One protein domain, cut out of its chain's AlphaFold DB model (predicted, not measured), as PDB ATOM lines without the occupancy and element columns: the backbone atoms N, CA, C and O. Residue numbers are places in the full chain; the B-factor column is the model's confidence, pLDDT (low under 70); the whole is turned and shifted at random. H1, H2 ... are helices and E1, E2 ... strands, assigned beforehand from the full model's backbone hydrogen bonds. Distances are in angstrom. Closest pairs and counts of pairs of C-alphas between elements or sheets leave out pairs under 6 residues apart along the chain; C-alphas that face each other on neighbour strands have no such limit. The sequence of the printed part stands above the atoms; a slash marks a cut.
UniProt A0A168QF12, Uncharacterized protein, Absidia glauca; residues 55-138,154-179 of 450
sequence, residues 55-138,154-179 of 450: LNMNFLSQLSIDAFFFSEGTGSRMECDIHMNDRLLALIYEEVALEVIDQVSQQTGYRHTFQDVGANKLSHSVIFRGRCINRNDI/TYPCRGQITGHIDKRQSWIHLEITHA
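This is residues 55 to 138 and 154 to 179 of the 450 residues of an uncharacterized protein of Absidia glauca (UniProt A0A168QF12). A twisted sheet of five strands has one long helix, H2, packed over one of its faces, while the other face is bare. Short H1 sits at one end, and the unnamed residues 55 to 75 pass beside the E1 edge. The printed part has 110 residues, with named elements in the order E1, H1, H2, E2, E3, E4, E5; the sheet's order is E1, E5, E4, E3, E2, all antiparallel. The class is mixed, helices and strands; the whole is compact, with a radius of gyration of the C-alphas of 13.7 A and spans of 38 by 30 by 20 A.

Find C-alpha 76 at (259.037, 302.438, 177.998); from there E1 runs 22.9 A to residue 83. Next come E5, residues 171 to 178, 23.2 A, ending at (256.499, 298.620, 175.474); E4, residues 160 to 166, 19.7 A; E3, residues 126 to 132, 20.5 A; and E2, residues 112 to 119, 20.6 A. H2, residues 93 to 108, starts at (264.860, 277.129, 181.060) and runs 22.5 A; H1, residues 86 to 90, spans 6.3 A.

Across the sheet, look for N 78 and O 176 of E1 and E5, 2.9 A; N 162 and O 175 of E4 and E5, a hairpin, 2.8 A; N 128 and O 163 of E3 and E4, 2.9 A; and N 115 and O 129 of E2 and E3, a hairpin, 2.9 A. H2 is on the sheet, making two layers, a helix on one face of a sheet; its closest C-alphas to E3 are Ala 97 and Phe 128, 6.2 A. H1 is only just on the sheet, with 5 pairs of C-alphas within 10 A, and only grazes it with residues 88 to 89. In H1 and H2 every O i to N i+4 pair is within hydrogen-bond range. E1 and E2, the edge strands, are apart.

The C-alphas of Gly 73 and Ala 90, the two farthest apart, are 39.4 A apart. Residues 139 to 153 are not printed; C-alphas 138 and 154 are 8.8 A apart across this cut, in the link from E3 to E4. Look for pLDDT under 70 at residues 65 to 75, 109, 119 to 124 and 138.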
ATOM      1  N   LEU A  55     277.335 292.934 192.567       77.19
ATOM      2  CA  LEU A  55     276.867 294.227 193.085       77.19
ATOM      3  C   LEU A  55     276.044 295.037 192.068       77.19
ATOM      4  O   LEU A  55     275.284 295.911 192.467       77.19
ATOM      5  N   ASN A  56     276.203 294.752 190.775       80.06
ATOM      6  CA  ASN A  56     275.496 295.415 189.681       80.06
ATOM      7  C   ASN A  56     274.319 294.573 189.151       80.06
ATOM      8  O   ASN A  56     273.691 294.956 188.167       80.06
ATOM      9  N   MET A  57     274.037 293.421 189.769       84.62
ATOM     10  CA  MET A  57     272.904 292.563 189.430       84.62
ATOM     11  C   MET A  57     271.762 292.741 190.430       84.62
ATOM     12  O   MET A  57     271.970 293.026 191.605       84.62
ATOM     13  N   ASN A  58     270.545 292.499 189.961       84.56
ATOM     14  CA  ASN A  58     269.339 292.464 190.774       84.56
ATOM     15  C   ASN A  58     269.046 291.019 191.193       84.56
ATOM     16  O   ASN A  58     269.284 290.073 190.438       84.56
ATOM     17  N   PHE A  59     268.461 290.836 192.372       83.94
ATOM     18  CA  PHE A  59     267.788 289.580 192.690       83.94
ATOM     19  C   PHE A  59     266.406 289.569 192.043       83.94
ATOM     20  O   PHE A  59     265.761 290.609 191.934       83.94
ATOM     21  N   LEU A  60     265.923 288.390 191.646       77.69
ATOM     22  CA  LEU A  60     264.631 288.276 190.970       77.69
ATOM     23  C   LEU A  60     263.453 288.800 191.818       77.69
ATOM     24  O   LEU A  60     262.513 289.367 191.281       77.69
ATOM     25  N   SER A  61     263.519 288.667 193.143       72.94
ATOM     26  CA  SER A  61     262.520 289.222 194.068       72.94
ATOM     27  C   SER A  61     262.643 290.736 194.285       72.94
ATOM     28  O   SER A  61     261.763 291.342 194.888       72.94
ATOM     29  N   GLN A  62     263.735 291.348 193.826       75.25
ATOM     30  CA  GLN A  62     264.099 292.747 194.058       75.25
ATOM     31  C   GLN A  62     264.451 293.441 192.739       75.25
ATOM     32  O   GLN A  62     265.401 294.219 192.668       75.25
ATOM     33  N   LEU A  63     263.723 293.130 191.663       77.25
ATOM     34  CA  LEU A  63     263.888 293.877 190.421       77.25
ATOM     35  C   LEU A  63     263.539 295.349 190.675       77.25
ATOM     36  O   LEU A  63     262.507 295.659 191.266       77.25
ATOM     37  N   SER A  64     264.404 296.249 190.214       70.00
ATOM     38  CA  SER A  64     264.217 297.699 190.325       70.00
ATOM     39  C   SER A  64     263.211 298.211 189.284       70.00
ATOM     40  O   SER A  64     263.540 299.079 188.478       70.00
ATOM     41  N   ILE A  65     262.009 297.627 189.241       69.12
ATOM     42  CA  ILE A  65     260.942 298.035 188.321       69.12
ATOM     43  C   ILE A  65     259.965 298.924 189.080       69.12
ATOM     44  O   ILE A  65     259.308 298.479 190.020       69.12
ATOM     45  N   ASP A  66     259.864 300.184 188.671       62.81
ATOM     46  CA  ASP A  66     258.879 301.099 189.239       62.81
ATOM     47  C   ASP A  66     257.454 300.621 188.889       62.81
ATOM     48  O   ASP A  66     257.168 300.257 187.746       62.81
ATOM     49  N   ALA A  67     256.531 300.658 189.851       54.34
ATOM     50  CA  ALA A  67     255.112 300.389 189.614       54.34
ATOM     51  C   ALA A  67     254.508 301.357 188.572       54.34
ATOM     52  O   ALA A  67     253.543 301.018 187.882       54.34
ATOM     53  N   PHE A  68     255.110 302.541 188.417       54.69
ATOM     54  CA  PHE A  68     254.762 303.557 187.420       54.69
ATOM     55  C   PHE A  68     255.500 303.394 186.081       54.69
ATOM     56  O   PHE A  68     255.297 304.182 185.159       54.69
ATOM     57  N   PHE A  69     256.322 302.350 185.909       57.78
ATOM     58  CA  PHE A  69     257.149 302.148 184.708       57.78
ATOM     59  C   PHE A  69     256.351 302.134 183.390       57.78
ATOM     60  O   PHE A  69     256.874 302.429 182.315       57.78
ATOM     61  N   PHE A  70     255.058 301.822 183.468       57.66
ATOM     62  CA  PHE A  70     254.148 301.845 182.331       57.66
ATOM     63  C   PHE A  70     252.960 302.809 182.516       57.66
ATOM     64  O   PHE A  70     251.921 302.615 181.883       57.66
ATOM     65  N   SER A  71     253.030 303.801 183.412       54.25
ATOM     66  CA  SER A  71     251.860 304.632 183.738       54.25
ATOM     67  C   SER A  71     251.685 305.890 182.885       54.25
ATOM     68  O   SER A  71     250.626 306.500 182.986       54.25
ATOM     69  N   GLU A  72     252.620 306.271 182.002       52.44
ATOM     70  CA  GLU A  72     252.490 307.527 181.238       52.44
ATOM     71  C   GLU A  72     253.003 307.454 179.789       52.44
ATOM     72  O   GLU A  72     254.202 307.496 179.538       52.44
ATOM     73  N   GLY A  73     252.054 307.389 178.840       54.38
ATOM     74  CA  GLY A  73     252.018 308.024 177.503       54.38
ATOM     75  C   GLY A  73     253.111 307.774 176.452       54.38
ATOM     76  O   GLY A  73     252.808 307.746 175.261       54.38
ATOM     77  N   THR A  74     254.362 307.586 176.847       61.25
ATOM     78  CA  THR A  74     255.501 307.353 175.958       61.25
ATOM     79  C   THR A  74     255.997 305.925 176.144       61.25
ATOM     80  O   THR A  74     255.856 305.344 177.217       61.25
ATOM     81  N   GLY A  75     256.487 305.308 175.069       67.88
ATOM     82  CA  GLY A  75     256.974 303.935 175.137       67.88
ATOM     83  C   GLY A  75     258.095 303.787 176.168       67.88
ATOM     84  O   GLY A  75     258.999 304.620 176.217       67.88
ATOM     85  N   SER A  76     258.044 302.732 176.975       77.94
ATOM     86  CA  SER A  76     259.037 302.438 177.998       77.94
ATOM     87  C   SER A  76     259.947 301.284 177.569       77.94
ATOM     88  O   SER A  76     259.532 300.313 176.927       77.94
ATOM     89  N   ARG A  77     261.234 301.406 177.902       84.25
ATOM     90  CA  ARG A  77     262.234 300.349 177.743       84.25
ATOM     91  C   ARG A  77     263.073 300.270 179.004       84.25
ATOM     92  O   ARG A  77     263.538 301.294 179.492       84.25
ATOM     93  N   MET A  78     263.264 299.060 179.505       84.12
ATOM     94  CA  MET A  78     264.121 298.777 180.644       84.12
ATOM     95  C   MET A  78     264.974 297.566 180.340       84.12
ATOM     96  O   MET A  78     264.527 296.609 179.708       84.12
ATOM     97  N   GLU A  79     266.201 297.635 180.825       88.75
ATOM     98  CA  GLU A  79     267.151 296.542 180.799       88.75
ATOM     99  C   GLU A  79     267.644 296.333 182.222       88.75
ATOM    100  O   GLU A  79     267.975 297.300 182.912       88.75
ATOM    101  N   CYS A  80     267.661 295.088 182.680       88.25
ATOM    102  CA  CYS A  80     268.228 294.755 183.975       88.25
ATOM    103  C   CYS A  80     268.924 293.398 183.942       88.25
ATOM    104  O   CYS A  80     268.530 292.473 183.232       88.25
ATOM    105  N   ASP A  81     269.979 293.295 184.738       90.88
ATOM    106  CA  ASP A  81     270.730 292.065 184.917       90.88
ATOM    107  C   ASP A  81     270.292 291.400 186.215       90.88
ATOM    108  O   ASP A  81     270.222 292.053 187.256       90.88
ATOM    109  N   ILE A  82     269.968 290.112 186.143       89.81
ATOM    110  CA  ILE A  82     269.416 289.324 187.244       89.81
ATOM    111  C   ILE A  82     270.407 288.230 187.614       89.81
ATOM    112  O   ILE A  82     270.842 287.459 186.756       89.81
ATOM    113  N   HIS A  83     270.725 288.129 188.898       89.94
ATOM    114  CA  HIS A  83     271.521 287.033 189.425       89.94
ATOM    115  C   HIS A  83     270.673 285.761 189.587       89.94
ATOM    116  O   HIS A  83     269.594 285.786 190.185       89.94
ATOM    117  N   MET A  84     271.172 284.629 189.084       87.69
ATOM    118  CA  MET A  84     270.546 283.319 189.268       87.69
ATOM    119  C   MET A  84     271.036 282.677 190.566       87.69
ATOM    120  O   MET A  84     272.176 282.224 190.643       87.69
ATOM    121  N   ASN A  85     270.156 282.595 191.564       85.06
ATOM    122  CA  ASN A  85     270.408 281.806 192.769       85.06
ATOM    123  C   ASN A  85     270.317 280.292 192.488       85.06
ATOM    124  O   ASN A  85     269.849 279.868 191.428       85.06
ATOM    125  N   ASP A  86     270.700 279.472 193.469       79.62
ATOM    126  CA  ASP A  86     270.684 278.004 193.354       79.62
ATOM    127  C   ASP A  86     269.308 277.451 192.952       79.62
ATOM    128  O   ASP A  86     269.217 276.514 192.157       79.62
ATOM    129  N   ARG A  87     268.223 278.087 193.424       84.31
ATOM    130  CA  ARG A  87     266.850 277.734 193.037       84.31
ATOM    131  C   ARG A  87     266.631 277.916 191.534       84.31
ATOM    132  O   ARG A  87     266.175 276.986 190.883       84.31
ATOM    133  N   LEU A  88     266.968 279.076 190.965       77.25
ATOM    134  CA  LEU A  88     266.813 279.341 189.528       77.25
ATOM    135  C   LEU A  88     267.750 278.480 188.669       77.25
ATOM    136  O   LEU A  88     267.406 278.126 187.541       77.25
ATOM    137  N   LEU A  89     268.928 278.121 189.184       82.31
ATOM    138  CA  LEU A  89     269.860 277.236 188.482       82.31
ATOM    139  C   LEU A  89     269.319 275.802 188.355       82.31
ATOM    140  O   LEU A  89     269.554 275.170 187.316       82.31
ATOM    141  N   ALA A  90     268.565 275.327 189.353       80.06
ATOM    142  CA  ALA A  90     267.964 273.991 189.382       80.06
ATOM    143  C   ALA A  90     266.769 273.810 188.423       80.06
ATOM    144  O   ALA A  90     266.534 272.699 187.954       80.06
ATOM    145  N   LEU A  91     266.043 274.885 188.105       74.25
ATOM    146  CA  LEU A  91     264.863 274.863 187.227       74.25
ATOM    147  C   LEU A  91     265.225 274.658 185.750       74.25
ATOM    148  O   LEU A  91     266.313 275.045 185.321       74.25
ATOM    149  N   ILE A  92     264.324 274.122 184.925       82.06
ATOM    150  CA  ILE A  92     264.533 274.119 183.459       82.06
ATOM    151  C   ILE A  92     264.374 275.536 182.874       82.06
ATOM    152  O   ILE A  92     263.843 276.435 183.522       82.06
ATOM    153  N   TYR A  93     264.861 275.779 181.652       82.31
ATOM    154  CA  TYR A  93     264.860 277.129 181.060       82.31
ATOM    155  C   TYR A  93     263.453 277.726 180.928       82.31
ATOM    156  O   TYR A  93     263.273 278.925 181.128       82.31
ATOM    157  N   GLU A  94     262.465 276.888 180.622       77.88
ATOM    158  CA  GLU A  94     261.054 277.251 180.536       77.88
ATOM    159  C   GLU A  94     260.502 277.701 181.894       77.88
ATOM    160  O   GLU A  94     259.834 278.727 181.975       77.88
ATOM    161  N   GLU A  95     260.826 276.983 182.969       75.75
ATOM    162  CA  GLU A  95     260.418 277.331 184.335       75.75
ATOM    163  C   GLU A  95     261.079 278.632 184.804       75.75
ATOM    164  O   GLU A  95     260.409 279.484 185.382       75.75
ATOM    165  N   VAL A  96     262.366 278.835 184.488       81.00
ATOM    166  CA  VAL A  96     263.060 280.107 184.753       81.00
ATOM    167  C   VAL A  96     262.374 281.261 184.019       81.00
ATOM    168  O   VAL A  96     262.130 282.309 184.612       81.00
ATOM    169  N   ALA A  97     262.041 281.080 182.738       81.25
ATOM    170  CA  ALA A  97     261.356 282.100 181.952       81.25
ATOM    171  C   ALA A  97     259.972 282.442 182.525       81.25
ATOM    172  O   ALA A  97     259.606 283.617 182.573       81.25
ATOM    173  N   LEU A  98     259.218 281.436 182.982       76.19
ATOM    174  CA  LEU A  98     257.918 281.632 183.623       76.19
ATOM    175  C   LEU A  98     258.040 282.392 184.948       76.19
ATOM    176  O   LEU A  98     257.297 283.350 185.137       76.19
ATOM    177  N   GLU A  99     258.994 282.035 185.813       77.94
ATOM    178  CA  GLU A  99     259.215 282.738 187.087       77.94
ATOM    179  C   GLU A  99     259.584 284.210 186.843       77.94
ATOM    180  O   GLU A  99     259.048 285.105 187.490       77.94
ATOM    181  N   VAL A 100     260.451 284.488 185.860       84.31
ATOM    182  CA  VAL A 100     260.823 285.868 185.509       84.31
ATOM    183  C   VAL A 100     259.622 286.652 184.979       84.31
ATOM    184  O   VAL A 100     259.392 287.784 185.402       84.31
ATOM    185  N   ILE A 101     258.834 286.065 184.074       82.19
ATOM    186  CA  ILE A 101     257.632 286.712 183.532       82.19
ATOM    187  C   ILE A 101     256.601 286.980 184.633       82.19
ATOM    188  O   ILE A 101     255.983 288.049 184.635       82.19
ATOM    189  N   ASP A 102     256.405 286.036 185.552       78.81
ATOM    190  CA  ASP A 102     255.455 286.181 186.650       78.81
ATOM    191  C   ASP A 102     255.887 287.298 187.599       78.81
ATOM    192  O   ASP A 102     255.101 288.203 187.865       78.81
ATOM    193  N   GLN A 103     257.161 287.337 187.993       80.88
ATOM    194  CA  GLN A 103     257.702 288.394 188.854       80.88
ATOM    195  C   GLN A 103     257.591 289.786 188.217       80.88
ATOM    196  O   GLN A 103     257.115 290.726 188.854       80.88
ATOM    197  N   VAL A 104     257.919 289.922 186.926       81.12
ATOM    198  CA  VAL A 104     257.704 291.180 186.189       81.12
ATOM    199  C   VAL A 104     256.219 291.552 186.165       81.12
ATOM    200  O   VAL A 104     255.864 292.720 186.336       81.12
ATOM    201  N   SER A 105     255.334 290.574 185.971       77.44
ATOM    202  CA  SER A 105     253.886 290.804 185.934       77.44
ATOM    203  C   SER A 105     253.328 291.212 187.302       77.44
ATOM    204  O   SER A 105     252.436 292.058 187.357       77.44
ATOM    205  N   GLN A 106     253.855 290.651 188.394       73.50
ATOM    206  CA  GLN A 106     253.484 290.992 189.769       73.50
ATOM    207  C   GLN A 106     253.879 292.432 190.118       73.50
ATOM    208  O   GLN A 106     253.060 293.168 190.661       73.50
ATOM    209  N   GLN A 107     255.096 292.855 189.761       73.00
ATOM    210  CA  GLN A 107     255.585 294.201 190.083       73.00
ATOM    211  C   GLN A 107     254.949 295.297 189.222       73.00
ATOM    212  O   GLN A 107     254.653 296.385 189.707       73.00
ATOM    213  N   THR A 108     254.722 295.018 187.936       73.25
ATOM    214  CA  THR A 108     254.253 296.036 186.981       73.25
ATOM    215  C   THR A 108     252.740 296.054 186.793       73.25
ATOM    216  O   THR A 108     252.184 297.022 186.278       73.25
ATOM    217  N   GLY A 109     252.055 294.960 187.132       69.75
ATOM    218  CA  GLY A 109     250.646 294.740 186.808       69.75
ATOM    219  C   GLY A 109     250.374 294.388 185.337       69.75
ATOM    220  O   GLY A 109     249.238 294.048 184.997       69.75
ATOM    221  N   TYR A 110     251.382 294.422 184.455       75.00
ATOM    222  CA  TYR A 110     251.241 294.069 183.042       75.00
ATOM    223  C   TYR A 110     251.518 292.590 182.818       75.00
ATOM    224  O   TYR A 110     252.603 292.087 183.092       75.00
ATOM    225  N   ARG A 111     250.542 291.888 182.240       76.00
ATOM    226  CA  ARG A 111     250.659 290.455 181.969       76.00
ATOM    227  C   ARG A 111     251.275 290.169 180.613       76.00
ATOM    228  O   ARG A 111     250.931 290.803 179.610       76.00
ATOM    229  N   HIS A 112     252.104 289.131 180.588       81.44
ATOM    230  CA  HIS A 112     252.758 288.647 179.384       81.44
ATOM    231  C   HIS A 112     252.496 287.151 179.187       81.44
ATOM    232  O   HIS A 112     252.557 286.371 180.133       81.44
ATOM    233  N   THR A 113     252.194 286.741 177.958       79.81
ATOM    234  CA  THR A 113     252.167 285.336 177.560       79.81
ATOM    235  C   THR A 113     253.569 284.888 177.196       79.81
ATOM    236  O   THR A 113     254.245 285.527 176.389       79.81
ATOM    237  N   PHE A 114     253.998 283.773 177.780       77.25
ATOM    238  CA  PHE A 114     255.194 283.065 177.346       77.25
ATOM    239  C   PHE A 114     255.017 282.595 175.896       77.25
ATOM    240  O   PHE A 114     253.967 282.055 175.543       77.25
ATOM    241  N   GLN A 115     256.023 282.827 175.055       79.31
ATOM    242  CA  GLN A 115     255.989 282.447 173.647       79.31
ATOM    243  C   GLN A 115     256.847 281.210 173.394       79.31
ATOM    244  O   GLN A 115     256.342 280.188 172.938       79.31
ATOM    245  N   ASP A 116     258.146 281.329 173.631       77.06
ATOM    246  CA  ASP A 116     259.119 280.301 173.310       77.06
ATOM    247  C   ASP A 116     260.425 280.493 174.081       77.06
ATOM    248  O   ASP A 116     260.767 281.585 174.546       77.06
ATOM    249  N   VAL A 117     261.160 279.386 174.176       81.31
ATOM    250  CA  VAL A 117     262.554 279.315 174.603       81.31
ATOM    251  C   VAL A 117     263.365 278.793 173.423       81.31
ATOM    252  O   VAL A 117     263.100 277.723 172.879       81.31
ATOM    253  N   GLY A 118     264.351 279.575 172.995       75.25
ATOM    254  CA  GLY A 118     265.213 279.276 171.865       75.25
ATOM    255  C   GLY A 118     266.670 279.183 172.291       75.25
ATOM    256  O   GLY A 118     267.252 280.147 172.797       75.25
ATOM    257  N   ALA A 119     267.301 278.042 172.016       67.50
ATOM    258  CA  ALA A 119     268.751 277.935 172.087       67.50
ATOM    259  C   ALA A 119     269.369 278.757 170.950       67.50
ATOM    260  O   ALA A 119     269.169 278.466 169.764       67.50
ATOM    261  N   ASN A 120     270.141 279.785 171.291       60.38
ATOM    262  CA  ASN A 120     270.909 280.490 170.284       60.38
ATOM    263  C   ASN A 120     272.073 279.586 169.862       60.38
ATOM    264  O   ASN A 120     272.977 279.311 170.643       60.38
ATOM    265  N   LYS A 121     272.077 279.121 168.606       54.81
ATOM    266  CA  LYS A 121     273.109 278.201 168.079       54.81
ATOM    267  C   LYS A 121     274.544 278.745 168.226       54.81
ATOM    268  O   LYS A 121     275.505 277.990 168.076       54.81
ATOM    269  N   LEU A 122     274.685 280.047 168.485       52.22
ATOM    270  CA  LEU A 122     275.942 280.786 168.526       52.22
ATOM    271  C   LEU A 122     276.315 281.335 169.918       52.22
ATOM    272  O   LEU A 122     277.380 281.933 170.031       52.22
ATOM    273  N   SER A 123     275.516 281.122 170.971       59.19
ATOM    274  CA  SER A 123     275.870 281.520 172.345       59.19
ATOM    275  C   SER A 123     275.526 280.431 173.362       59.19
ATOM    276  O   SER A 123     274.657 279.597 173.135       59.19
ATOM    277  N   HIS A 124     276.217 280.428 174.507       66.25
ATOM    278  CA  HIS A 124     275.842 279.585 175.653       66.25
ATOM    279  C   HIS A 124     274.579 280.086 176.368       66.25
ATOM    280  O   HIS A 124     274.078 279.410 177.265       66.25
ATOM    281  N   SER A 125     274.065 281.245 175.951       74.62
ATOM    282  CA  SER A 125     272.827 281.809 176.454       74.62
ATOM    283  C   SER A 125     271.605 281.279 175.707       74.62
ATOM    284  O   SER A 125     271.577 281.175 174.476       74.62
ATOM    285  N   VAL A 126     270.573 280.974 176.479       84.19
ATOM    286  CA  VAL A 126     269.249 280.589 176.001       84.19
ATOM    287  C   VAL A 126     268.347 281.815 176.049       84.19
ATOM    288  O   VAL A 126     268.370 282.558 177.025       84.19
ATOM    289  N   ILE A 127     267.580 282.060 174.989       86.81
ATOM    290  CA  ILE A 127     266.720 283.243 174.881       86.81
ATOM    291  C   ILE A 127     265.279 282.819 175.115       86.81
ATOM    292  O   ILE A 127     264.810 281.909 174.438       86.81
ATOM    293  N   PHE A 128     264.562 283.501 176.001       88.50
ATOM    294  CA  PHE A 128     263.109 283.381 176.096       88.50
ATOM    295  C   PHE A 128     262.421 284.664 175.651       88.50
ATOM    296  O   PHE A 128     262.997 285.755 175.731       88.50
ATOM    297  N   ARG A 129     261.179 284.533 175.179       86.19
ATOM    298  CA  ARG A 129     260.345 285.666 174.770       86.19
ATOM    299  C   ARG A 129     258.955 285.564 175.379       86.19
ATOM    300  O   ARG A 129     258.344 284.498 175.399       86.19
ATOM    301  N   GLY A 130     258.443 286.701 175.830       84.81
ATOM    302  CA  GLY A 130     257.062 286.882 176.256       84.81
ATOM    303  C   GLY A 130     256.442 288.104 175.585       84.81
ATOM    304  O   GLY A 130     257.139 289.068 175.271       84.81
ATOM    305  N   ARG A 131     255.130 288.085 175.346       86.69
ATOM    306  CA  ARG A 131     254.399 289.203 174.724       86.69
ATOM    307  C   ARG A 131     253.288 289.693 175.630       86.69
ATOM    308  O   ARG A 131     252.625 288.887 176.264       86.69
ATOM    309  N   CYS A 132     253.045 290.999 175.663       84.44
ATOM    310  CA  CYS A 132     251.918 291.542 176.418       84.44
ATOM    311  C   CYS A 132     250.590 290.956 175.905       84.44
ATOM    312  O   CYS A 132     250.369 290.885 174.694       84.44
ATOM    313  N   ILE A 133     249.705 290.551 176.821       79.38
ATOM    314  CA  ILE A 133     248.430 289.901 176.473       79.38
ATOM    315  C   ILE A 133     247.456 290.827 175.740       79.38
ATOM    316  O   ILE A 133     246.598 290.352 175.008       79.38
ATOM    317  N   ASN A 134     247.586 292.142 175.932       78.94
ATOM    318  CA  ASN A 134     246.697 293.136 175.346       78.94
ATOM    319  C   ASN A 134     247.208 293.651 173.994       78.94
ATOM    320  O   ASN A 134     246.730 294.680 173.532       78.94
ATOM    321  N   ARG A 135     248.186 293.009 173.342       79.75
ATOM    322  CA  ARG A 135     248.619 293.463 172.014       79.75
ATOM    323  C   ARG A 135     247.544 293.189 170.961       79.75
ATOM    324  O   ARG A 135     246.986 292.100 170.900       79.75
ATOM    325  N   ASN A 136     247.321 294.151 170.073       78.50
ATOM    326  CA  ASN A 136     246.374 294.026 168.960       78.50
ATOM    327  C   ASN A 136     246.820 293.076 167.831       78.50
ATOM    328  O   ASN A 136     246.004 292.706 166.991       78.50
ATOM    329  N   ASP A 137     248.097 292.693 167.787       74.50
ATOM    330  CA  ASP A 137     248.659 291.784 166.782       74.50
ATOM    331  C   ASP A 137     248.569 290.303 167.188       74.50
ATOM    332  O   ASP A 137     248.882 289.417 166.388       74.50
ATOM    333  N   ILE A 138     248.109 290.017 168.409       68.25
ATOM    334  CA  ILE A 138     247.797 288.664 168.855       68.25
ATOM    335  C   ILE A 138     246.381 288.340 168.374       68.25
ATOM    336  O   ILE A 138     245.391 288.833 168.912       68.25
ATOM    337  N   THR A 154     242.341 295.536 173.436       78.44
ATOM    338  CA  THR A 154     243.626 295.392 172.742       78.44
ATOM    339  C   THR A 154     244.212 296.756 172.391       78.44
ATOM    340  O   THR A 154     243.487 297.644 171.946       78.44
ATOM    341  N   TYR A 155     245.529 296.899 172.506       79.69
ATOM    342  CA  TYR A 155     246.287 298.123 172.278       79.69
ATOM    343  C   TYR A 155     247.457 297.866 171.315       79.69
ATOM    344  O   TYR A 155     248.016 296.764 171.287       79.69
ATOM    345  N   PRO A 156     247.903 298.873 170.544       81.81
ATOM    346  CA  PRO A 156     249.089 298.791 169.684       81.81
ATOM    347  C   PRO A 156     250.400 298.864 170.491       81.81
ATOM    348  O   PRO A 156     251.380 299.464 170.061       81.81
ATOM    349  N   CYS A 157     250.431 298.257 171.676       81.88
ATOM    350  CA  CYS A 157     251.469 298.479 172.668       81.88
ATOM    351  C   CYS A 157     252.806 297.827 172.344       81.88
ATOM    352  O   CYS A 157     253.827 298.207 172.900       81.88
ATOM    353  N   ARG A 158     252.810 296.816 171.469       83.44
ATOM    354  CA  ARG A 158     253.997 296.024 171.114       83.44
ATOM    355  C   ARG A 158     254.815 295.554 172.331       83.44
ATOM    356  O   ARG A 158     256.012 295.320 172.197       83.44
ATOM    357  N   GLY A 159     254.163 295.356 173.482       86.06
ATOM    358  CA  GLY A 159     254.804 294.936 174.726       86.06
ATOM    359  C   GLY A 159     255.519 293.594 174.574       86.06
ATOM    360  O   GLY A 159     254.914 292.625 174.100       86.06
ATOM    361  N   GLN A 160     256.796 293.530 174.932       88.62
ATOM    362  CA  GLN A 160     257.632 292.340 174.818       88.62
ATOM    363  C   GLN A 160     258.623 292.265 175.979       88.62
ATOM    364  O   GLN A 160     259.242 293.264 176.337       88.62
ATOM    365  N   ILE A 161     258.788 291.056 176.512       89.81
ATOM    366  CA  ILE A 161     259.847 290.682 177.445       89.81
ATOM    367  C   ILE A 161     260.781 289.733 176.705       89.81
ATOM    368  O   ILE A 161     260.325 288.765 176.097       89.81
ATOM    369  N   THR A 162     262.078 289.998 176.752       91.00
ATOM    370  CA  THR A 162     263.109 289.105 176.224       91.00
ATOM    371  C   THR A 162     264.148 288.891 177.304       91.00
ATOM    372  O   THR A 162     264.661 289.861 177.844       91.00
ATOM    373  N   GLY A 163     264.474 287.642 177.624       90.19
ATOM    374  CA  GLY A 163     265.540 287.354 178.578       90.19
ATOM    375  C   GLY A 163     266.582 286.413 178.004       90.19
ATOM    376  O   GLY A 163     266.256 285.445 177.317       90.19
ATOM    377  N   HIS A 164     267.846 286.709 178.287       90.69
ATOM    378  CA  HIS A 164     269.003 285.915 177.907       90.69
ATOM    379  C   HIS A 164     269.545 285.204 179.141       90.69
ATOM    380  O   HIS A 164     270.208 285.823 179.964       90.69
ATOM    381  N   ILE A 165     269.266 283.910 179.261       88.75
ATOM    382  CA  ILE A 165     269.660 283.070 180.391       88.75
ATOM    383  C   ILE A 165     271.039 282.471 180.116       88.75
ATOM    384  O   ILE A 165     271.184 281.661 179.199       88.75
ATOM    385  N   ASP A 166     272.033 282.803 180.935       87.94
ATOM    386  CA  ASP A 166     273.336 282.142 180.969       87.94
ATOM    387  C   ASP A 166     273.546 281.459 182.327       87.94
ATOM    388  O   ASP A 166     273.998 282.056 183.304       87.94
ATOM    389  N   LYS A 167     273.247 280.157 182.373       85.81
ATOM    390  CA  LYS A 167     273.439 279.338 183.577       85.81
ATOM    391  C   LYS A 167     274.903 279.147 183.967       85.81
ATOM    392  O   LYS A 167     275.170 278.833 185.118       85.81
ATOM    393  N   ARG A 168     275.857 279.285 183.037       82.69
ATOM    394  CA  ARG A 168     277.286 279.112 183.360       82.69
ATOM    395  C   ARG A 168     277.825 280.305 184.129       82.69
ATOM    396  O   ARG A 168     278.719 280.140 184.949       82.69
ATOM    397  N   GLN A 169     277.291 281.485 183.831       84.56
ATOM    398  CA  GLN A 169     277.643 282.731 184.501       84.56
ATOM    399  C   GLN A 169     276.616 283.128 185.579       84.56
ATOM    400  O   GLN A 169     276.710 284.223 186.123       84.56
ATOM    401  N   SER A 170     275.646 282.253 185.881       88.69
ATOM    402  CA  SER A 170     274.559 282.472 186.848       88.69
ATOM    403  C   SER A 170     273.860 283.826 186.685       88.69
ATOM    404  O   SER A 170     273.644 284.553 187.656       88.69
ATOM    405  N   TRP A 171     273.518 284.175 185.444       90.31
ATOM    406  CA  TRP A 171     273.018 285.502 185.085       90.31
ATOM    407  C   TRP A 171     271.926 285.437 184.013       90.31
ATOM    408  O   TRP A 171     271.997 284.648 183.070       90.31
ATOM    409  N   ILE A 172     270.920 286.302 184.149       90.56
ATOM    410  CA  ILE A 172     269.915 286.584 183.125       90.56
ATOM    411  C   ILE A 172     269.975 288.069 182.759       90.56
ATOM    412  O   ILE A 172     269.806 288.917 183.630       90.56
ATOM    413  N   HIS A 173     270.156 288.391 181.481       91.81
ATOM    414  CA  HIS A 173     269.960 289.754 180.977       91.81
ATOM    415  C   HIS A 173     268.522 289.903 180.484       91.81
ATOM    416  O   HIS A 173     268.123 289.197 179.556       91.81
ATOM    417  N   LEU A 174     267.744 290.777 181.115       91.56
ATOM    418  CA  LEU A 174     266.327 290.981 180.845       91.56
ATOM    419  C   LEU A 174     266.108 292.316 180.129       91.56
ATOM    420  O   LEU A 174     266.506 293.361 180.630       91.56
ATOM    421  N   GLU A 175     265.411 292.283 178.998       90.94
ATOM    422  CA  GLU A 175     264.949 293.455 178.259       90.94
ATOM    423  C   GLU A 175     263.417 293.477 178.237       90.94
ATOM    424  O   GLU A 175     262.765 292.525 177.796       90.94
ATOM    425  N   ILE A 176     262.829 294.582 178.687       88.12
ATOM    426  CA  ILE A 176     261.385 294.811 178.695       88.12
ATOM    427  C   ILE A 176     261.108 296.051 177.858       88.12
ATOM    428  O   ILE A 176     261.656 297.120 178.112       88.12
ATOM    429  N   THR A 177     260.254 295.911 176.848       86.75
ATOM    430  CA  THR A 177     259.915 296.992 175.915       86.75
ATOM    431  C   THR A 177     258.416 297.105 175.747       86.75
ATOM    432  O   THR A 177     257.736 296.092 175.587       86.75
ATOM    433  N   HIS A 178     257.906 298.328 175.705       80.81
ATOM    434  CA  HIS A 178     256.499 298.620 175.474       80.81
ATOM    435  C   HIS A 178     256.398 299.929 174.694       80.81
ATOM    436  O   HIS A 178     256.848 300.969 175.146       80.81
ATOM    437  N   ALA A 179     255.886 299.879 173.466       79.75
ATOM    438  CA  ALA A 179     255.857 301.018 172.549       79.75
ATOM    439  C   ALA A 179     254.754 302.033 172.882       79.75
ATOM    440  O   ALA A 179     254.867 303.205 172.527       79.75
TER     441      ALA A 179